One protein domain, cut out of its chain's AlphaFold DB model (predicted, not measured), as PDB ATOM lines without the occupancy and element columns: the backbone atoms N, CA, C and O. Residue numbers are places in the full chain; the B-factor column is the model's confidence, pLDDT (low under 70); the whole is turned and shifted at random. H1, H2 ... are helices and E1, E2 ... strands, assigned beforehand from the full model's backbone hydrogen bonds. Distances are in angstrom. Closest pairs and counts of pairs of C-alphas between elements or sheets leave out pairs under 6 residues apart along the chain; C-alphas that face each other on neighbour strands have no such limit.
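What this domain is: This is residues 8 to 203 of the 280 residues of an uncharacterized protein of Candidatus Saccharibacteria bacterium oral taxon 957 (UniProt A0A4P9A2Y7). A twisted four-stranded sheet, E1 E2 E8 E5, has two helices over one face, the long H6 along E8 and H1 along the edge strand E1, and H3 folds back beside H1 with H2 at their far end. Near the last residues of H6 a second group of parts follows, H4, H5 and the hairpin E6 E7, while the small sheet E3 E4 lies toward the face of the large sheet that is away from H6. The printed part has 196 residues, with six named helices and eight named strands in the order H1 H2 H3 E1 E2 E3 H4 H5 E4 E5 E6 E7 E8 H6; the large sheet is mixed, the two small ones antiparallel, and the class is mixed, helices and strands. It is compact, with a radius of gyration of the C-alphas of 17.1 A and spans of 57 by 43 by 31 A.

How they stand to each other: The large sheet runs E1, residues 58 to 60, E2, residues 84 to 87, E8, residues 166 to 169, and E5, residues 145 to 148; its strands' lines turn by 63 degrees from edge to edge. E1 and E2 are parallel, with N 59 and O 84 2.8 A apart, within hydrogen-bond range. E2 and E8 are parallel, with N 167 and O 85 at 2.9 A. E8 and E5 are antiparallel, with N 168 and O 146 at 2.8 A. H6, residues 175 to 194, is on the sheet at a height of 7.3 A, over E8 and along the strands at 13 degrees to E8 on the local plane. H1, residues 21 to 35, is on the same face at a height of 9.5 A, over E1 and, only just, E2, on which 3 of its C-alphas fall. This makes two layers, helices on one face of a sheet. H1 and H6 touch about perpendicular at 75 degrees, closest at the C-alphas of Met 27 and Val 179, 5.6 A. H3, residues 46 to 57, only grazes the sheet with residues 54 to 57. It touches H1 at a shallow tilt of 26 degrees, opposite ways, the C-alphas of Leu 35 and Tyr 52 being closest at 6.3 A. H3 also touches H6, about perpendicular at 85 degrees, through Thr 54 and Arg 190, whose C-alphas are closest at 5.6 A. H2, residues 38 to 44, only just touches H3, only at the corner, with 3 pairs of C-alphas within 8 A, the closest being Leu 41 and Ala 48 at 5.9 A. H4, residues 103 to 113, touches residues 193 to 194 of H6 at a steep tilt of 39 degrees, the same way, the C-alphas of Gln 105 and Val 193 being closest at 5.5 A. H5, residues 123 to 131, touches H4 at a steep tilt of 46 degrees, opposite ways, closest at the C-alphas of Asp 110 and Gly 123, 6.2 A. E5 runs on into E6, residues 151 to 154, at 29 degrees; E6 and E7, residues 159 to 162, form a hairpin, with N 152 and O 161 at 2.9 A. E3, residues 91 to 94, and E4, residues 136 to 139, are antiparallel, with N 94 and O 136 at 2.9 A; both are apart from H6. Every O i to N i+4 pair is within hydrogen-bond range in H1, H2, H4, H5 and H6, and 7 of 8 are in H3.

Where its parts are: H6 is the longest helix, 27.3 A from first to last C-alpha, with a kink of 27 degrees near residue 188; it ends at C-alpha 194, (76.840, 83.197, 81.906). H1 begins at C-alpha 21, (94.870, 67.516, 92.641), and is 21.2 A long. H3 is 17.8 A long, H4 15.2 A and H5 12.4 A. E8 is 10.3 A long and begins at C-alpha 166, (82.459, 76.260, 93.304).

The domain as a whole: The C-alphas of Ile 8 and Gly 120 are the two farthest apart, 57.7 A. The printed part has no cut. The link from E1 to E2, 23 residues, is long. Residues 197 to 198 pair antiparallel with residues 160 to 161 of E7. The mean pLDDT of the printed part is 92.0; residues 141 to 142 and 155 are under 70.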
ATOM      1  N   ILE A   8      80.382  46.458  84.593       90.50
ATOM      2  CA  ILE A   8      80.646  46.899  85.966       90.50
ATOM      3  C   ILE A   8      79.357  47.308  86.678       90.50
ATOM      4  O   ILE A   8      78.377  47.699  86.051       90.50
ATOM      5  N   ASN A   9      79.327  47.212  88.006       87.31
ATOM      6  CA  ASN A   9      78.246  47.838  88.769       87.31
ATOM      7  C   ASN A   9      78.464  49.360  88.794       87.31
ATOM      8  O   ASN A   9      79.624  49.777  88.813       87.31
ATOM      9  N   PRO A  10      77.397  50.181  88.832       82.19
ATOM     10  CA  PRO A  10      77.545  51.606  89.089       82.19
ATOM     11  C   PRO A  10      78.352  51.828  90.374       82.19
ATOM     12  O   PRO A  10      78.031  51.208  91.395       82.19
ATOM     13  N   PRO A  11      79.413  52.647  90.332       84.88
ATOM     14  CA  PRO A  11      80.207  52.922  91.515       84.88
ATOM     15  C   PRO A  11      79.395  53.716  92.540       84.88
ATOM     16  O   PRO A  11      78.608  54.596  92.189       84.88
ATOM     17  N   THR A  12      79.638  53.448  93.821       86.31
ATOM     18  CA  THR A  12      79.179  54.334  94.893       86.31
ATOM     19  C   THR A  12      80.209  55.438  95.052       86.31
ATOM     20  O   THR A  12      81.331  55.172  95.483       86.31
ATOM     21  N   SER A  13      79.836  56.662  94.694       87.94
ATOM     22  CA  SER A  13      80.723  57.810  94.876       87.94
ATOM     23  C   SER A  13      80.836  58.168  96.354       87.94
ATOM     24  O   SER A  13      79.856  58.068  97.093       87.94
ATOM     25  N   SER A  14      82.030  58.566  96.785       87.06
ATOM     26  CA  SER A  14      82.267  59.019  98.153       87.06
ATOM     27  C   SER A  14      83.298  60.143  98.196       87.06
ATOM     28  O   SER A  14      84.251  60.173  97.414       87.06
ATOM     29  N   TYR A  15      83.098  61.049  99.146       86.12
ATOM     30  CA  TYR A  15      84.050  62.089  99.516       86.12
ATOM     31  C   TYR A  15      85.035  61.645 100.606       86.12
ATOM     32  O   TYR A  15      86.021  62.335 100.840       86.12
ATOM     33  N   ASP A  16      84.850  60.457 101.196       86.06
ATOM     34  CA  ASP A  16      85.773  59.886 102.193       86.06
ATOM     35  C   ASP A  16      87.178  59.634 101.616       86.06
ATOM     36  O   ASP A  16      88.151  59.516 102.357       86.06
ATOM     37  N   ASN A  17      87.286  59.538 100.286       86.00
ATOM     38  CA  ASN A  17      88.546  59.418  99.558       86.00
ATOM     39  C   ASN A  17      88.644  60.541  98.513       86.00
ATOM     40  O   ASN A  17      88.358  60.285  97.333       86.00
ATOM     41  N   PRO A  18      89.027  61.766  98.926       86.19
ATOM     42  CA  PRO A  18      89.047  62.927  98.048       86.19
ATOM     43  C   PRO A  18      89.844  62.687  96.768       86.19
ATOM     44  O   PRO A  18      90.861  61.986  96.756       86.19
ATOM     45  N   ILE A  19      89.383  63.287  95.674       92.56
ATOM     46  CA  ILE A  19      90.097  63.234  94.397       92.56
ATOM     47  C   ILE A  19      91.380  64.066  94.526       92.56
ATOM     48  O   ILE A  19      91.333  65.228  94.922       92.56
ATOM     49  N   SER A  20      92.532  63.476  94.188       93.69
ATOM     50  CA  SER A  20      93.814  64.185  94.244       93.69
ATOM     51  C   SER A  20      93.869  65.345  93.246       93.69
ATOM     52  O   SER A  20      93.233  65.291  92.192       93.69
ATOM     53  N   LEU A  21      94.694  66.360  93.527       95.12
ATOM     54  CA  LEU A  21      94.870  67.516  92.641       95.12
ATOM     55  C   LEU A  21      95.235  67.108  91.203       95.12
ATOM     56  O   LEU A  21      94.659  67.620  90.247       95.12
ATOM     57  N   ASP A  22      96.151  66.151  91.035       96.75
ATOM     58  CA  ASP A  22      96.539  65.660  89.706       96.75
ATOM     59  C   ASP A  22      95.394  64.931  88.992       96.75
ATOM     60  O   ASP A  22      95.246  65.052  87.777       96.75
ATOM     61  N   SER A  23      94.542  64.224  89.739       96.88
ATOM     62  CA  SER A  23      93.353  63.586  89.169       96.88
ATOM     63  C   SER A  23      92.310  64.625  88.753       96.88
ATOM     64  O   SER A  23      91.714  64.471  87.694       96.88
ATOM     65  N   LEU A  24      92.126  65.706  89.522       97.75
ATOM     66  CA  LEU A  24      91.244  66.819  89.143       97.75
ATOM     67  C   LEU A  24      91.745  67.540  87.882       97.75
ATOM     68  O   LEU A  24      90.947  67.835  86.994       97.75
ATOM     69  N   LYS A  25      93.062  67.770  87.762       98.31
ATOM     70  CA  LYS A  25      93.681  68.302  86.531       98.31
ATOM     71  C   LYS A  25      93.401  67.396  85.341       98.31
ATOM     72  O   LYS A  25      92.881  67.853  84.330       98.31
ATOM     73  N   TYR A  26      93.646  66.099  85.504       98.12
ATOM     74  CA  TYR A  26      93.371  65.124  84.457       98.12
ATOM     75  C   TYR A  26      91.883  65.061  84.082       98.12
ATOM     76  O   TYR A  26      91.556  64.944  82.904       98.12
ATOM     77  N   MET A  27      90.973  65.176  85.055       98.44
ATOM     78  CA  MET A  27      89.530  65.242  84.807       98.44
ATOM     79  C   MET A  27      89.147  66.469  83.978       98.44
ATOM     80  O   MET A  27      88.397  66.325  83.013       98.44
ATOM     81  N   LYS A  28      89.667  67.654  84.329       98.56
ATOM     82  CA  LYS A  28      89.455  68.887  83.556       98.56
ATOM     83  C   LYS A  28      89.968  68.724  82.123       98.56
ATOM     84  O   LYS A  28      89.228  69.001  81.184       98.56
ATOM     85  N   ASP A  29      91.189  68.222  81.953       98.44
ATOM     86  CA  ASP A  29      91.786  68.009  80.630       98.44
ATOM     87  C   ASP A  29      90.967  67.013  79.795       98.44
ATOM     88  O   ASP A  29      90.736  67.227  78.604       98.44
ATOM     89  N   LYS A  30      90.470  65.941  80.423       98.06
ATOM     90  CA  LYS A  30      89.584  64.964  79.781       98.06
ATOM     91  C   LYS A  30      88.242  65.563  79.369       98.06
ATOM     92  O   LYS A  30      87.780  65.259  78.273       98.06
ATOM     93  N   LEU A  31      87.635  66.405  80.206       98.50
ATOM     94  CA  LEU A  31      86.400  67.114  79.867       98.50
ATOM     95  C   LEU A  31      86.606  68.025  78.649       98.50
ATOM     96  O   LEU A  31      85.829  67.952  77.698       98.50
ATOM     97  N   LEU A  32      87.668  68.837  78.653       98.38
ATOM     98  CA  LEU A  32      88.004  69.732  77.542       98.38
ATOM     99  C   LEU A  32      88.276  68.951  76.250       98.38
ATOM    100  O   LEU A  32      87.701  69.270  75.214       98.38
ATOM    101  N   GLY A  33      89.072  67.881  76.320       97.31
ATOM    102  CA  GLY A  33      89.352  67.035  75.157       97.31
ATOM    103  C   GLY A  33      88.105  66.339  74.600       97.31
ATOM    104  O   GLY A  33      87.953  66.223  73.386       97.31
ATOM    105  N   ALA A  34      87.178  65.912  75.464       96.88
ATOM    106  CA  ALA A  34      85.906  65.344  75.024       96.88
ATOM    107  C   ALA A  34      84.987  66.404  74.390       96.88
ATOM    108  O   ALA A  34      84.312  66.115  73.408       96.88
ATOM    109  N   LEU A  35      84.992  67.642  74.886       96.88
ATOM    110  CA  LEU A  35      84.241  68.754  74.287       96.88
ATOM    111  C   LEU A  35      84.735  69.152  72.891       96.88
ATOM    112  O   LEU A  35      83.959  69.678  72.097       96.88
ATOM    113  N   GLU A  36      85.995  68.865  72.568       95.44
ATOM    114  CA  GLU A  36      86.560  69.049  71.226       95.44
ATOM    115  C   GLU A  36      86.184  67.910  70.259       95.44
ATOM    116  O   GLU A  36      86.436  68.003  69.054       95.44
ATOM    117  N   ASN A  37      85.559  66.833  70.752       95.50
ATOM    118  CA  ASN A  37      85.140  65.711  69.924       95.50
ATOM    119  C   ASN A  37      83.910  66.085  69.066       95.50
ATOM    120  O   ASN A  37      82.871  66.463  69.619       95.50
ATOM    121  N   PRO A  38      83.958  65.900  67.730       94.50
ATOM    122  CA  PRO A  38      82.823  66.175  66.850       94.50
ATOM    123  C   PRO A  38      81.530  65.451  67.245       94.50
ATOM    124  O   PRO A  38      80.458  66.026  67.125       94.50
ATOM    125  N   GLU A  39      81.606  64.226  67.773       94.50
ATOM    126  CA  GLU A  39      80.423  63.478  68.212       94.50
ATOM    127  C   GLU A  39      79.722  64.151  69.404       94.50
ATOM    128  O   GLU A  39      78.493  64.147  69.493       94.50
ATOM    129  N   ILE A  40      80.493  64.736  70.325       95.62
ATOM    130  CA  ILE A  40      79.954  65.482  71.469       95.62
ATOM    131  C   ILE A  40      79.337  66.795  70.986       95.62
ATOM    132  O   ILE A  40      78.205  67.111  71.361       95.62
ATOM    133  N   LEU A  41      80.040  67.516  70.107       92.62
ATOM    134  CA  LEU A  41      79.548  68.752  69.496       92.62
ATOM    135  C   LEU A  41      78.243  68.526  68.721       92.62
ATOM    136  O   LEU A  41      77.298  69.292  68.890       92.62
ATOM    137  N   ASP A  42      78.146  67.448  67.943       93.44
ATOM    138  CA  ASP A  42      76.944  67.105  67.177       93.44
ATOM    139  C   ASP A  42      75.750  66.769  68.086       93.44
ATOM    140  O   ASP A  42      74.602  67.083  67.756       93.44
ATOM    141  N   LYS A  43      75.992  66.136  69.244       94.50
ATOM    142  CA  LYS A  43      74.933  65.763  70.199       94.50
ATOM    143  C   LYS A  43      74.435  66.939  71.037       94.50
ATOM    144  O   LYS A  43      73.242  66.999  71.330       94.50
ATOM    145  N   LEU A  44      75.333  67.828  71.458       94.25
ATOM    146  CA  LEU A  44      75.029  68.914  72.397       94.25
ATOM    147  C   LEU A  44      74.823  70.276  71.716       94.25
ATOM    148  O   LEU A  44      74.196  71.163  72.296       94.25
ATOM    149  N   GLY A  45      75.326  70.467  70.496       89.94
ATOM    150  CA  GLY A  45      75.207  71.719  69.753       89.94
ATOM    151  C   GLY A  45      75.722  72.923  70.547       89.94
ATOM    152  O   GLY A  45      76.833  72.915  71.076       89.94
ATOM    153  N   ALA A  46      74.893  73.965  70.664       88.50
ATOM    154  CA  ALA A  46      75.244  75.193  71.382       88.50
ATOM    155  C   ALA A  46      75.548  74.975  72.878       88.50
ATOM    156  O   ALA A  46      76.308  75.751  73.458       88.50
ATOM    157  N   VAL A  47      75.005  73.915  73.497       92.25
ATOM    158  CA  VAL A  47      75.284  73.583  74.904       92.25
ATOM    159  C   VAL A  47      76.768  73.260  75.095       92.25
ATOM    160  O   VAL A  47      77.370  73.743  76.050       92.25
ATOM    161  N   ALA A  48      77.394  72.536  74.158       94.50
ATOM    162  CA  ALA A  48      78.814  72.194  74.263       94.50
ATOM    163  C   ALA A  48      79.729  73.423  74.220       94.50
ATOM    164  O   ALA A  48      80.710  73.464  74.953       94.50
ATOM    165  N   LEU A  49      79.401  74.440  73.416       91.56
ATOM    166  CA  LEU A  49      80.210  75.662  73.332       91.56
ATOM    167  C   LEU A  49      80.223  76.412  74.671       91.56
ATOM    168  O   LEU A  49      81.288  76.717  75.202       91.56
ATOM    169  N   GLY A  50      79.044  76.626  75.264       93.25
ATOM    170  CA  GLY A  50      78.946  77.262  76.581       93.25
ATOM    171  C   GLY A  50      79.574  76.423  77.699       93.25
ATOM    172  O   GLY A  50      80.130  76.978  78.650       93.25
ATOM    173  N   LEU A  51      79.523  75.092  77.582       96.69
ATOM    174  CA  LEU A  51      80.193  74.193  78.518       96.69
ATOM    175  C   LEU A  51      81.718  74.268  78.377       96.69
ATOM    176  O   LEU A  51      82.397  74.293  79.394       96.69
ATOM    177  N   TYR A  52      82.261  74.364  77.159       97.44
ATOM    178  CA  TYR A  52      83.700  74.510  76.909       97.44
ATOM    179  C   TYR A  52      84.258  75.817  77.464       97.44
ATOM    180  O   TYR A  52      85.281  75.806  78.151       97.44
ATOM    181  N   ASP A  53      83.565  76.933  77.244       96.19
ATOM    182  CA  ASP A  53      83.960  78.228  77.806       96.19
ATOM    183  C   ASP A  53      83.988  78.190  79.339       96.19
ATOM    184  O   ASP A  53      84.929  78.680  79.964       96.19
ATOM    185  N   THR A  54      82.998  77.537  79.951       98.00
ATOM    186  CA  THR A  54      82.922  77.394  81.412       98.00
ATOM    187  C   THR A  54      83.963  76.407  81.947       98.00
ATOM    188  O   THR A  54      84.617  76.678  82.952       98.00
ATOM    189  N   ALA A  55      84.183  75.282  81.262       98.44
ATOM    190  CA  ALA A  55      85.161  74.265  81.640       98.44
ATOM    191  C   ALA A  55      86.596  74.815  81.637       98.44
ATOM    192  O   ALA A  55      87.411  74.421  82.472       98.44
ATOM    193  N   GLN A  56      86.907  75.762  80.747       98.25
ATOM    194  CA  GLN A  56      88.196  76.459  80.749       98.25
ATOM    195  C   GLN A  56      88.431  77.253  82.044       98.25
ATOM    196  O   GLN A  56      89.573  77.323  82.504       98.25
ATOM    197  N   MET A  57      87.366  77.797  82.649       98.44
ATOM    198  CA  MET A  57      87.425  78.568  83.896       98.44
ATOM    199  C   MET A  57      87.622  77.694  85.139       98.44
ATOM    200  O   MET A  57      87.993  78.223  86.184       98.44
ATOM    201  N   LEU A  58      87.379  76.380  85.064       98.56
ATOM    202  CA  LEU A  58      87.587  75.474  86.198       98.56
ATOM    203  C   LEU A  58      89.059  75.457  86.604       98.56
ATOM    204  O   LEU A  58      89.912  75.186  85.770       98.56
ATOM    205  N   GLU A  59      89.380  75.656  87.873       98.00
ATOM    206  CA  GLU A  59      90.745  75.530  88.381       98.00
ATOM    207  C   GLU A  59      90.787  74.429  89.439       98.00
ATOM    208  O   GLU A  59      90.204  74.597  90.513       98.00
ATOM    209  N   PRO A  60      91.438  73.287  89.153       97.44
ATOM    210  CA  PRO A  60      91.708  72.261  90.146       97.44
ATOM    211  C   PRO A  60      92.455  72.854  91.342       97.44
ATOM    212  O   PRO A  60      93.570  73.353  91.191       97.44
ATOM    213  N   MET A  61      91.867  72.770  92.530       94.75
ATOM    214  CA  MET A  61      92.466  73.283  93.759       94.75
ATOM    215  C   MET A  61      92.725  72.157  94.748       94.75
ATOM    216  O   MET A  61      91.929  71.226  94.896       94.75
ATOM    217  N   GLU A  62      93.861  72.249  95.436       89.75
ATOM    218  CA  GLU A  62      94.112  71.408  96.595       89.75
ATOM    219  C   GLU A  62      93.172  71.837  97.720       89.75
ATOM    220  O   GLU A  62      93.041  73.021  98.032       89.75
ATOM    221  N   TRP A  63      92.493  70.860  98.306       86.94
ATOM    222  CA  TRP A  63      91.678  71.078  99.485       86.94
ATOM    223  C   TRP A  63      92.517  70.796 100.728       86.94
ATOM    224  O   TRP A  63      93.109  69.722 100.847       86.94
ATOM    225  N   VAL A  64      92.536  71.752 101.654       87.12
ATOM    226  CA  VAL A  64      93.210  71.628 102.945       87.12
ATOM    227  C   VAL A  64      92.168  71.802 104.043       87.12
ATOM    228  O   VAL A  64      91.420  72.781 104.065       87.12
ATOM    229  N   GLU A  65      92.084  70.827 104.947       86.69
ATOM    230  CA  GLU A  65      91.078  70.830 106.007       86.69
ATOM    231  C   GLU A  65      91.224  72.067 106.909       86.69
ATOM    232  O   GLU A  65      92.266  72.297 107.519       86.69
ATOM    233  N   GLY A  66      90.145  72.845 107.021       86.00
ATOM    234  CA  GLY A  66      90.078  74.021 107.891       86.00
ATOM    235  C   GLY A  66      90.630  75.317 107.289       86.00
ATOM    236  O   GLY A  66      90.403  76.370 107.882       86.00
ATOM    237  N   GLU A  67      91.285  75.268 106.127       91.94
ATOM    238  CA  GLU A  67      91.711  76.460 105.384       91.94
ATOM    239  C   GLU A  67      90.612  76.937 104.430       91.94
ATOM    240  O   GLU A  67      89.798  76.139 103.951       91.94
ATOM    241  N   GLU A  68      90.568  78.246 104.159       93.19
ATOM    242  CA  GLU A  68      89.638  78.762 103.161       93.19
ATOM    243  C   GLU A  68      90.050  78.319 101.749       93.19
ATOM    244  O   GLU A  68      91.229  78.186 101.407       93.19
ATOM    245  N   LEU A  69      89.049  78.079 100.909       92.94
ATOM    246  CA  LEU A  69      89.219  77.509  99.584       92.94
ATOM    247  C   LEU A  69      90.131  78.363  98.695       92.94
ATOM    248  O   LEU A  69      89.777  79.474  98.308       92.94
ATOM    249  N   GLY A  70      91.266  77.798  98.288       88.75
ATOM    250  CA  GLY A  70      92.197  78.459  97.373       88.75
ATOM    251  C   GLY A  70      93.105  79.496  98.039       88.75
ATOM    252  O   GLY A  70      93.750  80.262  97.327       88.75
ATOM    253  N   ASP A  71      93.203  79.534  99.371       87.06
ATOM    254  CA  ASP A  71      94.188  80.385 100.061       87.06
ATOM    255  C   ASP A  71      95.636  79.954  99.782       87.06
ATOM    256  O   ASP A  71      96.542  80.787  99.732       87.06
ATOM    257  N   SER A  72      95.847  78.665  99.520       85.44
ATOM    258  CA  SER A  72      97.127  78.098  99.089       85.44
ATOM    259  C   SER A  72      97.399  78.260  97.586       85.44
ATOM    260  O   SER A  72      98.430  77.796  97.091       85.44
ATOM    261  N   HIS A  73      96.497  78.909  96.837       90.56
ATOM    262  CA  HIS A  73      96.647  79.079  95.397       90.56
ATOM    263  C   HIS A  73      97.899  79.922  95.077       90.56
ATOM    264  O   HIS A  73      98.109  80.971  95.689       90.56
ATOM    265  N   PRO A  74      98.737  79.512  94.102       90.81
ATOM    266  CA  PRO A  74     100.017  80.177  93.825       90.81
ATOM    267  C   PRO A  74      99.874  81.628  93.350       90.81
ATOM    268  O   PRO A  74     100.805  82.422  93.466       90.81
ATOM    269  N   ASP A  75      98.717  81.971  92.796       93.19
ATOM    270  CA  ASP A  75      98.352  83.327  92.408       93.19
ATOM    271  C   ASP A  75      97.386  83.907  93.440       93.19
ATOM    272  O   ASP A  75      96.230  83.496  93.487       93.19
ATOM    273  N   SER A  76      97.859  84.849  94.258       89.69
ATOM    274  CA  SER A  76      97.105  85.443  95.375       89.69
ATOM    275  C   SER A  76      95.873  86.240  94.945       89.69
ATOM    276  O   SER A  76      94.960  86.443  95.752       89.69
ATOM    277  N   ASP A  77      95.852  86.678  93.684       92.50
ATOM    278  CA  ASP A  77      94.813  87.529  93.108       92.50
ATOM    279  C   ASP A  77      93.878  86.723  92.191       92.50
ATOM    280  O   ASP A  77      93.116  87.286  91.405       92.50
ATOM    281  N   TRP A  78      93.889  85.386  92.287       94.75
ATOM    282  CA  TRP A  78      93.002  84.511  91.509       94.75
ATOM    283  C   TRP A  78      91.516  84.852  91.710       94.75
ATOM    284  O   TRP A  78      90.690  84.684  90.809       94.75
ATOM    285  N   THR A  79      91.169  85.401  92.879       93.88
ATOM    286  CA  THR A  79      89.820  85.883  93.186       93.88
ATOM    287  C   THR A  79      89.393  87.059  92.308       93.88
ATOM    288  O   THR A  79      88.207  87.335  92.221       93.88
ATOM    289  N   ASP A  80      90.299  87.722  91.594       94.50
ATOM    290  CA  ASP A  80      89.969  88.779  90.631       94.50
ATOM    291  C   ASP A  80      89.983  88.282  89.169       94.50
ATOM    292  O   ASP A  80      89.869  89.073  88.232       94.50
ATOM    293  N   LYS A  81      90.084  86.962  88.951       96.88
ATOM    294  CA  LYS A  81      90.109  86.307  87.631       96.88
ATOM    295  C   LYS A  81      88.852  85.471  87.371       96.88
ATOM    296  O   LYS A  81      88.066  85.200  88.278       96.88
ATOM    297  N   ASN A  82      88.673  85.047  86.116       97.62
ATOM    298  CA  ASN A  82      87.618  84.112  85.696       97.62
ATOM    299  C   ASN A  82      88.001  82.670  86.067       97.62
ATOM    300  O   ASN A  82      88.300  81.859  85.194       97.62
ATOM    301  N   ILE A  83      88.069  82.397  87.369       97.62
ATOM    302  CA  ILE A  83      88.436  81.097  87.931       97.62
ATOM    303  C   ILE A  83      87.284  80.575  88.781       97.62
ATOM    304  O   ILE A  83      86.874  81.240  89.734       97.62
ATOM    305  N   ILE A  84      86.829  79.367  88.465       98.19
ATOM    306  CA  ILE A  84      85.849  78.581  89.212       98.19
ATOM    307  C   ILE A  84      86.620  77.483  89.951       98.19
ATOM    308  O   ILE A  84      87.176  76.602  89.295       98.19
ATOM    309  N   PRO A  85      86.685  77.493  91.289       97.38
ATOM    310  CA  PRO A  85      87.340  76.421  92.028       97.38
ATOM    311  C   PRO A  85      86.728  75.049  91.719       97.38
ATOM    312  O   PRO A  85      85.507  74.890  91.773       97.38
ATOM    313  N   LEU A  86      87.582  74.068  91.435       97.75
ATOM    314  CA  LEU A  86      87.239  72.658  91.270       97.75
ATOM    315  C   LEU A  86      87.921  71.839  92.369       97.75
ATOM    316  O   LEU A  86      89.150  71.790  92.431       97.75
ATOM    317  N   ILE A  87      87.136  71.164  93.207       95.38
ATOM    318  CA  ILE A  87      87.633  70.376  94.344       95.38
ATOM    319  C   ILE A  87      87.082  68.948  94.373       95.38
ATOM    320  O   ILE A  87      86.049  68.631  93.793       95.38
ATOM    321  N   GLY A  88      87.782  68.071  95.088       93.75
ATOM    322  CA  GLY A  88      87.409  66.669  95.284       93.75
ATOM    323  C   GLY A  88      86.787  66.367  96.651       93.75
ATOM    324  O   GLY A  88      86.938  65.242  97.119       93.75
ATOM    325  N   CYS A  89      86.186  67.355  97.327       89.38
ATOM    326  CA  CYS A  89      85.681  67.255  98.706       89.38
ATOM    327  C   CYS A  89      84.267  67.853  98.836       89.38
ATOM    328  O   CYS A  89      83.944  68.824  98.149       89.38
ATOM    329  N   ASP A  90      83.423  67.301  99.711       88.94
ATOM    330  CA  ASP A  90      82.078  67.813 100.010       88.94
ATOM    331  C   ASP A  90      82.073  68.914 101.056       88.94
ATOM    332  O   ASP A  90      81.124  69.699 101.097       88.94
ATOM    333  N   LYS A  91      83.103  68.972 101.902       91.19
ATOM    334  CA  LYS A  91      83.189  69.920 103.002       91.19
ATOM    335  C   LYS A  91      84.346  70.883 102.830       91.19
ATOM    336  O   LYS A  91      85.503  70.489 102.850       91.19
ATOM    337  N   PHE A  92      84.060  72.172 102.746       92.44
ATOM    338  CA  PHE A  92      85.087  73.195 102.554       92.44
ATOM    339  C   PHE A  92      84.729  74.492 103.272       92.44
ATOM    340  O   PHE A  92      83.565  74.765 103.579       92.44
ATOM    341  N   VAL A  93      85.754  75.283 103.575       94.50
ATOM    342  CA  VAL A  93      85.606  76.623 104.140       94.50
ATOM    343  C   VAL A  93      85.708  77.621 102.995       94.50
ATOM    344  O   VAL A  93      86.582  77.497 102.144       94.50
ATOM    345  N   ILE A  94      84.796  78.584 102.938       94.81
ATOM    346  CA  ILE A  94      84.781  79.597 101.886       94.81
ATOM    347  C   ILE A  94      84.330  80.947 102.432       94.81
ATOM    348  O   ILE A  94      83.456  81.009 103.299       94.81
ATOM    349  N   SER A  95      84.899  82.032 101.917       93.94
ATOM    350  CA  SER A  95      84.530  83.402 102.269       93.94
ATOM    351  C   SER A  95      83.908  84.177 101.112       93.94
ATOM    352  O   SER A  95      83.943  83.774  99.944       93.94
ATOM    353  N   GLY A  96      83.362  85.350 101.437       93.94
ATOM    354  CA  GLY A  96      82.876  86.308 100.449       93.94
ATOM    355  C   GLY A  96      83.919  86.701  99.401       93.94
ATOM    356  O   GLY A  96      83.577  86.915  98.237       93.94
ATOM    357  N   LYS A  97      85.209  86.729  99.772       93.31
ATOM    358  CA  LYS A  97      86.321  87.003  98.848       93.31
ATOM    359  C   LYS A  97      86.377  85.960  97.729       93.31
ATOM    360  O   LYS A  97      86.450  86.328  96.558       93.31
ATOM    361  N   GLN A  98      86.304  84.679  98.080       94.88
ATOM    362  CA  GLN A  98      86.396  83.566  97.130       94.88
ATOM    363  C   GLN A  98      85.112  83.393  96.317       94.88
ATOM    364  O   GLN A  98      85.182  83.008  95.159       94.88
ATOM    365  N   MET A  99      83.949  83.747  96.876       94.81
ATOM    366  CA  MET A  99      82.672  83.763  96.145       94.81
ATOM    367  C   MET A  99      82.443  85.045  95.330       94.81
ATOM    368  O   MET A  99      81.430  85.166  94.640       94.81
ATOM    369  N   SER A 100      83.346  86.024  95.396       94.88
ATOM    370  CA  SER A 100      83.155  87.303  94.712       94.88
ATOM    371  C   SER A 100      83.039  87.130  93.195       94.88
ATOM    372  O   SER A 100      83.722  86.299  92.585       94.88
ATOM    373  N   HIS A 101      82.150  87.915  92.582       96.38
ATOM    374  CA  HIS A 101      81.839  87.817  91.156       96.38
ATOM    375  C   HIS A 101      83.098  87.916  90.292       96.38
ATOM    376  O   HIS A 101      83.924  88.819  90.463       96.38
ATOM    377  N   MET A 102      83.217  86.994  89.342       96.88
ATOM    378  CA  MET A 102      84.290  87.003  88.352       96.88
ATOM    379  C   MET A 102      84.148  88.191  87.388       96.88
ATOM    380  O   MET A 102      83.033  88.681  87.194       96.88
ATOM    381  N   PRO A 103      85.229  88.641  86.723       97.06
ATOM    382  CA  PRO A 103      85.147  89.678  85.692       97.06
ATOM    383  C   PRO A 103      84.057  89.436  84.636       97.06
ATOM    384  O   PRO A 103      83.321  90.362  84.301       97.06
ATOM    385  N   VAL A 104      83.905  88.198  84.153       96.81
ATOM    386  CA  VAL A 104      82.851  87.840  83.187       96.81
ATOM    387  C   VAL A 104      81.442  87.991  83.778       96.81
ATOM    388  O   VAL A 104      80.569  88.550  83.120       96.81
ATOM    389  N   GLN A 105      81.240  87.590  85.040       96.31
ATOM    390  CA  GLN A 105      79.962  87.759  85.739       96.31
ATOM    391  C   GLN A 105      79.643  89.239  85.945       96.31
ATOM    392  O   GLN A 105      78.527  89.659  85.664       96.31
ATOM    393  N   LYS A 106      80.622  90.046  86.375       96.00
ATOM    394  CA  LYS A 106      80.451  91.497  86.554       96.00
ATOM    395  C   LYS A 106      80.004  92.169  85.261       96.00
ATOM    396  O   LYS A 106      79.045  92.924  85.281       96.00
ATOM    397  N   ALA A 107      80.619  91.826  84.127       95.56
ATOM    398  CA  ALA A 107      80.221  92.379  82.835       95.56
ATOM    399  C   ALA A 107      78.751  92.067  82.492       95.56
ATOM    400  O   ALA A 107      78.042  92.939  81.998       95.56
ATOM    401  N   LYS A 108      78.281  90.847  82.789       94.75
ATOM    402  CA  LYS A 108      76.883  90.435  82.584       94.75
ATOM    403  C   LYS A 108      75.908  91.078  83.562       94.75
ATOM    404  O   LYS A 108      74.816  91.469  83.161       94.75
ATOM    405  N   ILE A 109      76.308  91.221  84.819       94.12
ATOM    406  CA  ILE A 109      75.520  91.920  85.836       94.12
ATOM    407  C   ILE A 109      75.379  93.396  85.455       94.12
ATOM    408  O   ILE A 109      74.265  93.904  85.417       94.12
ATOM    409  N   ASP A 110      76.477  94.062  85.098       93.69
ATOM    410  CA  ASP A 110      76.466  95.465  84.680       93.69
ATOM    411  C   ASP A 110      75.623  95.669  83.406       93.69
ATOM    412  O   ASP A 110      74.857  96.628  83.325       93.69
ATOM    413  N   GLU A 111      75.705  94.750  82.434       93.06
ATOM    414  CA  GLU A 111      74.860  94.744  81.230       93.06
ATOM    415  C   GLU A 111      73.367  94.628  81.582       93.06
ATOM    416  O   GLU A 111      72.553  95.404  81.079       93.06
ATOM    417  N   ALA A 112      73.001  93.708  82.480       90.19
ATOM    418  CA  ALA A 112      71.617  93.525  82.912       90.19
ATOM    419  C   ALA A 112      71.083  94.740  83.693       90.19
ATOM    420  O   ALA A 112      69.948  95.169  83.475       90.19
ATOM    421  N   LEU A 113      71.906  95.321  84.572       89.50
ATOM    422  CA  LEU A 113      71.555  96.478  85.402       89.50
ATOM    423  C   LEU A 113      71.526  97.805  84.630       89.50
ATOM    424  O   LEU A 113      70.949  98.772  85.120       89.50
ATOM    425  N   ALA A 114      72.089  97.868  83.420       88.56
ATOM    426  CA  ALA A 114      72.051  99.067  82.578       88.56
ATOM    427  C   ALA A 114      70.641  99.423  82.063       88.56
ATOM    428  O   ALA A 114      70.441 100.505  81.509       88.56
ATOM    429  N   SER A 115      69.665  98.525  82.222       80.88
ATOM    430  CA  SER A 115      68.264  98.773  81.885       80.88
ATOM    431  C   SER A 115      67.633  99.837  82.790       80.88
ATOM    432  O   SER A 115      67.799  99.802  84.008       80.88
ATOM    433  N   ASP A 116      66.794 100.710  82.218       75.19
ATOM    434  CA  ASP A 116      65.993 101.692  82.972       75.19
ATOM    435  C   ASP A 116      65.122 101.038  84.064       75.19
ATOM    436  O   ASP A 116      64.785 101.681  85.059       75.19
ATOM    437  N   LYS A 117      64.791  99.745  83.907       78.88
ATOM    438  CA  LYS A 117      64.071  98.937  84.907       78.88
ATOM    439  C   LYS A 117      64.799  98.890  86.259       78.88
ATOM    440  O   LYS A 117      64.136  98.774  87.284       78.88
ATOM    441  N   TYR A 118      66.128  99.004  86.262       80.25
ATOM    442  CA  TYR A 118      66.984  98.856  87.444       80.25
ATOM    443  C   TYR A 118      67.735 100.149  87.796       80.25
ATOM    444  O   TYR A 118      68.764 100.126  88.476       80.25
ATOM    445  N   ALA A 119      67.221 101.300  87.347       78.25
ATOM    446  CA  ALA A 119      67.818 102.597  87.634       78.25
ATOM    447  C   ALA A 119      68.002 102.814  89.149       78.25
ATOM    448  O   ALA A 119      67.058 102.712  89.931       78.25
ATOM    449  N   GLY A 120      69.231 103.146  89.554       80.00
ATOM    450  CA  GLY A 120      69.603 103.354  90.958       80.00
ATOM    451  C   GLY A 120      70.206 102.131  91.654       80.00
ATOM    452  O   GLY A 120      70.681 102.272  92.776       80.00
ATOM    453  N   VAL A 121      70.250 100.967  90.998       82.31
ATOM    454  CA  VAL A 121      71.029  99.815  91.471       82.31
ATOM    455  C   VAL A 121      72.472  99.958  90.998       82.31
ATOM    456  O   VAL A 121      72.740 100.034  89.799       82.31
ATOM    457  N   TYR A 122      73.420  99.975  91.935       82.69
ATOM    458  CA  TYR A 122      74.845 100.062  91.625       82.69
ATOM    459  C   TYR A 122      75.518  98.702  91.827       82.69
ATOM    460  O   TYR A 122      75.642  98.231  92.957       82.69
ATOM    461  N   GLY A 123      76.017  98.096  90.743       83.75
ATOM    462  CA  GLY A 123      76.699  96.792  90.782       83.75
ATOM    463  C   GLY A 123      77.814  96.714  91.834       83.75
ATOM    464  O   GLY A 123      77.931  95.715  92.538       83.75
ATOM    465  N   ASN A 124      78.564  97.805  92.034       87.94
ATOM    466  CA  ASN A 124      79.630  97.875  93.041       87.94
ATOM    467  C   ASN A 124      79.149  97.587  94.470       87.94
ATOM    468  O   ASN A 124      79.858  96.910  95.209       87.94
ATOM    469  N   GLU A 125      77.947  98.029  94.850       87.62
ATOM    470  CA  GLU A 125      77.406  97.762  96.189       87.62
ATOM    471  C   GLU A 125      77.140  96.263  96.388       87.62
ATOM    472  O   GLU A 125      77.475  95.699  97.430       87.62
ATOM    473  N   ILE A 126      76.621  95.593  95.354       89.38
ATOM    474  CA  ILE A 126      76.399  94.142  95.343       89.38
ATOM    475  C   ILE A 126      77.738  93.395  95.408       89.38
ATOM    476  O   ILE A 126      77.881  92.416  96.149       89.38
ATOM    477  N   TYR A 127      78.741  93.851  94.652       92.00
ATOM    478  CA  TYR A 127      80.072  93.241  94.627       92.00
ATOM    479  C   TYR A 127      80.758  93.331  95.991       92.00
ATOM    480  O   TYR A 127      81.274  92.321  96.482       92.00
ATOM    481  N   ASP A 128      80.723  94.508  96.614       91.50
ATOM    482  CA  ASP A 128      81.321  94.750  97.925       91.50
ATOM    483  C   ASP A 128      80.584  93.984  99.029       91.50
ATOM    484  O   ASP A 128      81.228  93.421  99.916       91.50
ATOM    485  N   GLN A 129      79.255  93.870  98.945       90.69
ATOM    486  CA  GLN A 129      78.461  93.081  99.887       90.69
ATOM    487  C   GLN A 129      78.837  91.593  99.855       90.69
ATOM    488  O   GLN A 129      79.061  90.991 100.909       90.69
ATOM    489  N   ILE A 130      78.937  90.990  98.663       92.50
ATOM    490  CA  ILE A 130      79.382  89.596  98.545       92.50
ATOM    491  C   ILE A 130      80.810  89.462  99.065       92.50
ATOM    492  O   ILE A 130      81.064  88.592  99.890       92.50
ATOM    493  N   LYS A 131      81.726  90.356  98.669       92.62
ATOM    494  CA  LYS A 131      83.129  90.313  99.105       92.62
ATOM    495  C   LYS A 131      83.285  90.413 100.626       92.62
ATOM    496  O   LYS A 131      84.162  89.760 101.185       92.62
ATOM    497  N   ALA A 132      82.430  91.191 101.289       92.81
ATOM    498  CA  ALA A 132      82.408  91.362 102.740       92.81
ATOM    499  C   ALA A 132      81.680  90.236 103.499       92.81
ATOM    500  O   ALA A 132      81.613  90.276 104.730       92.81
ATOM    501  N   SER A 133      81.118  89.242 102.802       91.81
ATOM    502  CA  SER A 133      80.408  88.137 103.449       91.81
ATOM    503  C   SER A 133      81.353  87.301 104.324       91.81
ATOM    504  O   SER A 133      82.487  87.023 103.916       91.81
ATOM    505  N   PRO A 134      80.902  86.888 105.526       93.12
ATOM    506  CA  PRO A 134      81.742  86.169 106.469       93.12
ATOM    507  C   PRO A 134      82.149  84.795 105.935       93.12
ATOM    508  O   PRO A 134      81.463  84.195 105.105       93.12
ATOM    509  N   VAL A 135      83.252  84.285 106.474       93.94
ATOM    510  CA  VAL A 135      83.706  82.912 106.256       93.94
ATOM    511  C   VAL A 135      82.626  81.932 106.707       93.94
ATOM    512  O   VAL A 135      82.026  82.096 107.774       93.94
ATOM    513  N   MET A 136      82.384  80.895 105.913       93.56
ATOM    514  CA  MET A 136      81.404  79.862 106.210       93.56
ATOM    515  C   MET A 136      81.888  78.475 105.798       93.56
ATOM    516  O   MET A 136      82.590  78.306 104.805       93.56
ATOM    517  N   THR A 137      81.467  77.463 106.552       92.75
ATOM    518  CA  THR A 137      81.661  76.060 106.186       92.75
ATOM    519  C   THR A 137      80.483  75.588 105.344       92.75
ATOM    520  O   THR A 137      79.323  75.780 105.719       92.75
ATOM    521  N   LYS A 138      80.783  74.964 104.208       90.38
ATOM    522  CA  LYS A 138      79.818  74.289 103.339       90.38
ATOM    523  C   LYS A 138      80.031  72.793 103.429       90.38
ATOM    524  O   LYS A 138      81.164  72.358 103.586       90.38
ATOM    525  N   GLU A 139      78.942  72.041 103.344       87.69
ATOM    526  CA  GLU A 139      78.954  70.582 103.325       87.69
ATOM    527  C   GLU A 139      77.856  70.091 102.372       87.69
ATOM    528  O   GLU A 139      76.678  70.395 102.570       87.69
ATOM    529  N   ALA A 140      78.250  69.371 101.323       70.06
ATOM    530  CA  ALA A 140      77.366  68.780 100.323       70.06
ATOM    531  C   ALA A 140      77.300  67.253 100.515       70.06
ATOM    532  O   ALA A 140      77.886  66.479  99.765       70.06
ATOM    533  N   GLY A 141      76.617  66.801 101.569       65.62
ATOM    534  CA  GLY A 141      76.590  65.377 101.918       65.62
ATOM    535  C   GLY A 141      75.844  64.501 100.898       65.62
ATOM    536  O   GLY A 141      74.745  64.837 100.465       65.62
ATOM    537  N   LYS A 142      76.398  63.311 100.611       65.62
ATOM    538  CA  LYS A 142      75.777  62.206  99.835       65.62
ATOM    539  C   LYS A 142      75.462  62.492  98.360       65.62
ATOM    540  O   LYS A 142      74.654  61.772  97.770       65.62
ATOM    541  N   LEU A 143      76.098  63.490  97.759       79.69
ATOM    542  CA  LEU A 143      75.982  63.759  96.327       79.69
ATOM    543  C   LEU A 143      77.171  63.171  95.558       79.69
ATOM    544  O   LEU A 143      78.237  62.932  96.120       79.69
ATOM    545  N   THR A 144      76.984  62.903  94.267       86.50
ATOM    546  CA  THR A 144      78.073  62.478  93.369       86.50
ATOM    547  C   THR A 144      78.936  63.658  92.918       86.50
ATOM    548  O   THR A 144      80.088  63.468  92.536       86.50
ATOM    549  N   GLY A 145      78.381  64.864  92.978       93.00
ATOM    550  CA  GLY A 145      79.012  66.144  92.698       93.00
ATOM    551  C   GLY A 145      78.154  67.267  93.274       93.00
ATOM    552  O   GLY A 145      77.067  67.019  93.796       93.00
ATOM    553  N   SER A 146      78.671  68.491  93.257       93.50
ATOM    554  CA  SER A 146      77.868  69.674  93.548       93.50
ATOM    555  C   SER A 146      78.453  70.926  92.907       93.50
ATOM    556  O   SER A 146      79.665  71.142  92.928       93.50
ATOM    557  N   CYS A 147      77.578  71.790  92.410       95.50
ATOM    558  CA  CYS A 147      77.899  73.153  92.026       95.50
ATOM    559  C   CYS A 147      77.340  74.118  93.072       95.50
ATOM    560  O   CYS A 147      76.158  74.470  93.082       95.50
ATOM    561  N   HIS A 148      78.192  74.524  94.009       94.00
ATOM    562  CA  HIS A 148      77.812  75.431  95.076       94.00
ATOM    563  C   HIS A 148      77.862  76.885  94.613       94.00
ATOM    564  O   HIS A 148      78.883  77.344  94.116       94.00
ATOM    565  N   THR A 149      76.806  77.649  94.880       93.50
ATOM    566  CA  THR A 149      76.811  79.110  94.756       93.50
ATOM    567  C   THR A 149      75.968  79.751  95.860       93.50
ATOM    568  O   THR A 149      75.186  79.082  96.545       93.50
ATOM    569  N   SER A 150      76.131  81.057  96.045       91.50
ATOM    570  CA  SER A 150      75.239  81.906  96.833       91.50
ATOM    571  C   SER A 150      74.541  82.900  95.907       91.50
ATOM    572  O   SER A 150      74.908  83.051  94.745       91.50
ATOM    573  N   PHE A 151      73.517  83.588  96.405       91.38
ATOM    574  CA  PHE A 151      72.881  84.660  95.650       91.38
ATOM    575  C   PHE A 151      72.484  85.814  96.564       91.38
ATOM    576  O   PHE A 151      72.100  85.599  97.718       91.38
ATOM    577  N   SER A 152      72.553  87.028  96.028       89.00
ATOM    578  CA  SER A 152      71.990  88.227  96.644       89.00
ATOM    579  C   SER A 152      70.642  88.545  96.017       89.00
ATOM    580  O   SER A 152      70.453  88.356  94.819       89.00
ATOM    581  N   MET A 153      69.714  89.052  96.825       87.38
ATOM    582  CA  MET A 153      68.458  89.617  96.343       87.38
ATOM    583  C   MET A 153      68.594  91.136  96.306       87.38
ATOM    584  O   MET A 153      68.925  91.748  97.323       87.38
ATOM    585  N   VAL A 154      68.312  91.746  95.158       83.31
ATOM    586  CA  VAL A 154      68.143  93.196  95.068       83.31
ATOM    587  C   VAL A 154      66.705  93.498  95.477       83.31
ATOM    588  O   VAL A 154      65.760  93.253  94.725       83.31
ATOM    589  N   THR A 155      66.548  93.928  96.731       67.31
ATOM    590  CA  THR A 155      65.251  94.216  97.360       67.31
ATOM    591  C   THR A 155      64.405  95.136  96.473       67.31
ATOM    592  O   THR A 155      64.941  96.030  95.824       67.31
ATOM    593  N   ASP A 156      63.091  94.903  96.447       73.06
ATOM    594  CA  ASP A 156      62.084  95.662  95.684       73.06
ATOM    595  C   ASP A 156      62.091  95.476  94.153       73.06
ATOM    596  O   ASP A 156      61.268  96.088  93.470       73.06
ATOM    597  N   MET A 157      62.963  94.620  93.600       72.31
ATOM    598  CA  MET A 157      63.065  94.402  92.144       72.31
ATOM    599  C   MET A 157      62.912  92.944  91.688       72.31
ATOM    600  O   MET A 157      63.073  92.681  90.498       72.31
ATOM    601  N   ASP A 158      62.618  92.016  92.609       81.75
ATOM    602  CA  ASP A 158      62.532  90.565  92.353       81.75
ATOM    603  C   ASP A 158      63.712  90.036  91.513       81.75
ATOM    604  O   ASP A 158      63.567  89.182  90.641       81.75
ATOM    605  N   LEU A 159      64.903  90.583  91.772       88.94
ATOM    606  CA  LEU A 159      66.126  90.296  91.037       88.94
ATOM    607  C   LEU A 159      67.101  89.543  91.937       88.94
ATOM    608  O   LEU A 159      67.429  89.997  93.039       88.94
ATOM    609  N   TYR A 160      67.600  88.416  91.448       92.56
ATOM    610  CA  TYR A 160      68.577  87.590  92.140       92.56
ATOM    611  C   TYR A 160      69.872  87.537  91.346       92.56
ATOM    612  O   TYR A 160      69.858  87.376  90.127       92.56
ATOM    613  N   ILE A 161      70.990  87.675  92.053       94.12
ATOM    614  CA  ILE A 161      72.319  87.722  91.450       94.12
ATOM    615  C   ILE A 161      73.168  86.610  92.049       94.12
ATOM    616  O   ILE A 161      73.437  86.624  93.253       94.12
ATOM    617  N   TYR A 162      73.567  85.651  91.218       95.69
ATOM    618  CA  TYR A 162      74.430  84.542  91.603       95.69
ATOM    619  C   TYR A 162      75.873  84.994  91.805       95.69
ATOM    620  O   TYR A 162      76.453  85.693  90.975       95.69
ATOM    621  N   SER A 163      76.473  84.520  92.893       96.06
ATOM    622  CA  SER A 163      77.894  84.684  93.169       96.06
ATOM    623  C   SER A 163      78.736  83.748  92.296       96.06
ATOM    624  O   SER A 163      78.219  82.938  91.519       96.06
ATOM    625  N   ARG A 164      80.064  83.816  92.430       97.12
ATOM    626  CA  ARG A 164      80.949  82.832  91.802       97.12
ATOM    627  C   ARG A 164      80.610  81.422  92.303       97.12
ATOM    628  O   ARG A 164      80.456  81.254  93.518       97.12
ATOM    629  N   PRO A 165      80.522  80.427  91.406       97.19
ATOM    630  CA  PRO A 165      80.314  79.052  91.815       97.19
ATOM    631  C   PRO A 165      81.602  78.358  92.270       97.19
ATOM    632  O   PRO A 165      82.712  78.775  91.946       97.19
ATOM    633  N   VAL A 166      81.430  77.249  92.980       96.62
ATOM    634  CA  VAL A 166      82.459  76.260  93.304       96.62
ATOM    635  C   VAL A 166      81.955  74.902  92.861       96.62
ATOM    636  O   VAL A 166      80.857  74.501  93.238       96.62
ATOM    637  N   VAL A 167      82.763  74.187  92.089       97.44
ATOM    638  CA  VAL A 167      82.437  72.847  91.613       97.44
ATOM    639  C   VAL A 167      83.161  71.814  92.465       97.44
ATOM    640  O   VAL A 167      84.360  71.913  92.720       97.44
ATOM    641  N   SER A 168      82.430  70.796  92.894       95.38
ATOM    642  CA  SER A 168      82.955  69.658  93.632       95.38
ATOM    643  C   SER A 168      82.515  68.350  92.989       95.38
ATOM    644  O   SER A 168      81.380  68.231  92.537       95.38
ATOM    645  N   VAL A 169      83.396  67.349  92.977       96.06
ATOM    646  CA  VAL A 169      83.086  66.003  92.478       96.06
ATOM    647  C   VAL A 169      83.522  64.952  93.492       96.06
ATOM    648  O   VAL A 169      84.661  64.956  93.958       96.06
ATOM    649  N   ALA A 170      82.611  64.037  93.822       93.69
ATOM    650  CA  ALA A 170      82.897  62.889  94.670       93.69
ATOM    651  C   ALA A 170      83.675  61.831  93.891       93.69
ATOM    652  O   ALA A 170      83.470  61.622  92.693       93.69
ATOM    653  N   ASN A 171      84.538  61.093  94.579       93.25
ATOM    654  CA  ASN A 171      85.307  60.053  93.929       93.25
ATOM    655  C   ASN A 171      84.462  58.787  93.751       93.25
ATOM    656  O   ASN A 171      84.120  58.111  94.722       93.25
ATOM    657  N   SER A 172      84.165  58.429  92.504       92.56
ATOM    658  CA  SER A 172      83.517  57.159  92.159       92.56
ATOM    659  C   SER A 172      84.508  56.001  91.963       92.56
ATOM    660  O   SER A 172      84.110  54.856  91.764       92.56
ATOM    661  N   GLY A 173      85.816  56.275  91.969       91.50
ATOM    662  CA  GLY A 173      86.848  55.310  91.583       91.50
ATOM    663  C   GLY A 173      86.901  55.018  90.077       91.50
ATOM    664  O   GLY A 173      87.785  54.285  89.638       91.50
ATOM    665  N   LEU A 174      86.000  55.602  89.277       93.38
ATOM    666  CA  LEU A 174      85.979  55.492  87.822       93.38
ATOM    667  C   LEU A 174      86.099  56.872  87.186       93.38
ATOM    668  O   LEU A 174      85.219  57.719  87.321       93.38
ATOM    669  N   MET A 175      87.187  57.077  86.444       94.75
ATOM    670  CA  MET A 175      87.504  58.367  85.834       94.75
ATOM    671  C   MET A 175      86.390  58.862  84.908       94.75
ATOM    672  O   MET A 175      85.943  59.994  85.044       94.75
ATOM    673  N   ALA A 176      85.884  58.007  84.022       95.12
ATOM    674  CA  ALA A 176      84.813  58.373  83.101       95.12
ATOM    675  C   ALA A 176      83.508  58.790  83.812       95.12
ATOM    676  O   ALA A 176      82.848  59.723  83.360       95.12
ATOM    677  N   ILE A 177      83.168  58.178  84.955       95.69
ATOM    678  CA  ILE A 177      82.016  58.608  85.768       95.69
ATOM    679  C   ILE A 177      82.316  59.936  86.472       95.69
ATOM    680  O   ILE A 177      81.475  60.828  86.447       95.69
ATOM    681  N   ASN A 178      83.518  60.112  87.030       96.75
ATOM    682  CA  ASN A 178      83.911  61.380  87.653       96.75
ATOM    683  C   ASN A 178      83.875  62.544  86.644       96.75
ATOM    684  O   ASN A 178      83.397  63.622  86.980       96.75
ATOM    685  N   VAL A 179      84.346  62.340  85.408       98.12
ATOM    686  CA  VAL A 179      84.318  63.362  84.345       98.12
ATOM    687  C   VAL A 179      82.889  63.623  83.859       98.12
ATOM    688  O   VAL A 179      82.531  64.775  83.628       98.12
ATOM    689  N   ALA A 180      82.045  62.593  83.753       97.81
ATOM    690  CA  ALA A 180      80.630  62.781  83.442       97.81
ATOM    691  C   ALA A 180      79.921  63.616  84.523       97.81
ATOM    692  O   ALA A 180      79.212  64.567  84.193       97.81
ATOM    693  N   THR A 181      80.174  63.339  85.803       97.31
ATOM    694  CA  THR A 181      79.671  64.171  86.905       97.31
ATOM    695  C   THR A 181      80.247  65.584  86.852       97.31
ATOM    696  O   THR A 181      79.501  66.545  86.989       97.31
ATOM    697  N   LEU A 182      81.544  65.743  86.565       98.56
ATOM    698  CA  LEU A 182      82.143  67.065  86.382       98.56
ATOM    699  C   LEU A 182      81.421  67.858  85.286       98.56
ATOM    700  O   LEU A 182      81.147  69.036  85.482       98.56
ATOM    701  N   SER A 183      81.077  67.225  84.160       98.50
ATOM    702  CA  SER A 183      80.348  67.892  83.072       98.50
ATOM    703  C   SER A 183      78.954  68.367  83.498       98.50
ATOM    704  O   SER A 183      78.554  69.464  83.123       98.50
ATOM    705  N   HIS A 184      78.257  67.587  84.331       98.19
ATOM    706  CA  HIS A 184      76.965  67.953  84.913       98.19
ATOM    707  C   HIS A 184      77.102  69.186  85.820       98.19
ATOM    708  O   HIS A 184      76.439  70.195  85.602       98.19
ATOM    709  N   GLU A 185      78.039  69.166  86.772       98.38
ATOM    710  CA  GLU A 185      78.241  70.305  87.682       98.38
ATOM    711  C   GLU A 185      78.794  71.551  86.971       98.38
ATOM    712  O   GLU A 185      78.541  72.685  87.383       98.38
ATOM    713  N   THR A 186      79.539  71.357  85.879       98.62
ATOM    714  CA  THR A 186      80.019  72.452  85.024       98.62
ATOM    715  C   THR A 186      78.867  73.102  84.258       98.62
ATOM    716  O   THR A 186      78.904  74.309  84.034       98.62
ATOM    717  N   ASP A 187      77.820  72.351  83.896       98.06
ATOM    718  CA  ASP A 187      76.616  72.916  83.273       98.06
ATOM    719  C   ASP A 187      75.835  73.803  84.255       98.06
ATOM    720  O   ASP A 187      75.401  74.894  83.887       98.06
ATOM    721  N   HIS A 188      75.750  73.419  85.531       97.38
ATOM    722  CA  HIS A 188      75.231  74.320  86.564       97.38
ATOM    723  C   HIS A 188      76.117  75.555  86.743       97.38
ATOM    724  O   HIS A 188      75.618  76.679  86.801       97.38
ATOM    725  N   ALA A 189      77.443  75.375  86.773       98.25
ATOM    726  CA  ALA A 189      78.374  76.496  86.871       98.25
ATOM    727  C   ALA A 189      78.198  77.476  85.704       98.25
ATOM    728  O   ALA A 189      78.267  78.687  85.906       98.25
ATOM    729  N   ARG A 190      77.911  76.965  84.502       96.75
ATOM    730  CA  ARG A 190      77.643  77.774  83.312       96.75
ATOM    731  C   ARG A 190      76.456  78.707  83.540       96.75
ATOM    732  O   ARG A 190      76.594  79.883  83.226       96.75
ATOM    733  N   ASP A 191      75.340  78.231  84.099       94.38
ATOM    734  CA  ASP A 191      74.183  79.099  84.395       94.38
ATOM    735  C   ASP A 191      74.578  80.240  85.336       94.38
ATOM    736  O   ASP A 191      74.316  81.405  85.055       94.38
ATOM    737  N   TYR A 192      75.292  79.927  86.418       96.00
ATOM    738  CA  TYR A 192      75.692  80.934  87.403       96.00
ATOM    739  C   TYR A 192      76.670  81.972  86.845       96.00
ATOM    740  O   TYR A 192      76.744  83.093  87.350       96.00
ATOM    741  N   VAL A 193      77.451  81.605  85.830       96.19
ATOM    742  CA  VAL A 193      78.501  82.454  85.263       96.19
ATOM    743  C   VAL A 193      78.017  83.258  84.069       96.19
ATOM    744  O   VAL A 193      78.332  84.445  83.968       96.19
ATOM    745  N   MET A 194      77.276  82.614  83.172       93.06
ATOM    746  CA  MET A 194      76.840  83.197  81.906       93.06
ATOM    747  C   MET A 194      75.508  83.928  82.042       93.06
ATOM    748  O   MET A 194      75.321  84.946  81.376       93.06
ATOM    749  N   ASP A 195      74.652  83.473  82.958       93.88
ATOM    750  CA  ASP A 195      73.338  84.044  83.250       93.88
ATOM    751  C   ASP A 195      73.220  84.398  84.755       93.88
ATOM    752  O   ASP A 195      72.323  83.924  85.454       93.88
ATOM    753  N   PRO A 196      74.129  85.238  85.305       95.12
ATOM    754  CA  PRO A 196      74.219  85.473  86.748       95.12
ATOM    755  C   PRO A 196      73.030  86.245  87.329       95.12
ATOM    756  O   PRO A 196      72.907  86.311  88.548       95.12
ATOM    757  N   VAL A 197      72.184  86.857  86.497       94.00
ATOM    758  CA  VAL A 197      71.047  87.683  86.917       94.00
ATOM    759  C   VAL A 197      69.747  86.997  86.512       94.00
ATOM    760  O   VAL A 197      69.493  86.811  85.325       94.00
ATOM    761  N   VAL A 198      68.911  86.651  87.491       92.94
ATOM    762  CA  VAL A 198      67.643  85.943  87.266       92.94
ATOM    763  C   VAL A 198      66.481  86.618  87.988       92.94
ATOM    764  O   VAL A 198      66.639  87.165  89.077       92.94
ATOM    765  N   GLU A 199      65.296  86.560  87.379       91.06
ATOM    766  CA  GLU A 199      64.044  87.095  87.951       91.06
ATOM    767  C   GLU A 199      63.224  86.014  88.676       91.06
ATOM    768  O   GLU A 199      62.310  86.302  89.444       91.06
ATOM    769  N   ILE A 200      63.544  84.739  88.436       89.44
ATOM    770  CA  ILE A 200      62.916  83.613  89.127       89.44
ATOM    771  C   ILE A 200      63.724  83.315  90.381       89.44
ATOM    772  O   ILE A 200      64.955  83.281  90.347       89.44
ATOM    773  N   TYR A 201      63.026  83.062  91.488       90.69
ATOM    774  CA  TYR A 201      63.668  82.699  92.741       90.69
ATOM    775  C   TYR A 201      64.601  81.485  92.550       90.69
ATOM    776  O   TYR A 201      64.129  80.435  92.114       90.69
ATOM    777  N   PRO A 202      65.890  81.560  92.936       87.19
ATOM    778  CA  PRO A 202      66.855  80.467  92.760       87.19
ATOM    779  C   PRO A 202      66.487  79.126  93.409       87.19
ATOM    780  O   PRO A 202      67.112  78.103  93.133       87.19
ATOM    781  N   LYS A 203      65.508  79.117  94.324       88.25
ATOM    782  CA  LYS A 203      64.993  77.881  94.926       88.25
ATOM    783  C   LYS A 203      63.608  77.480  94.434       88.25
ATOM    784  O   LYS A 203      62.963  76.673  95.090       88.25
TER     785      LYS A 203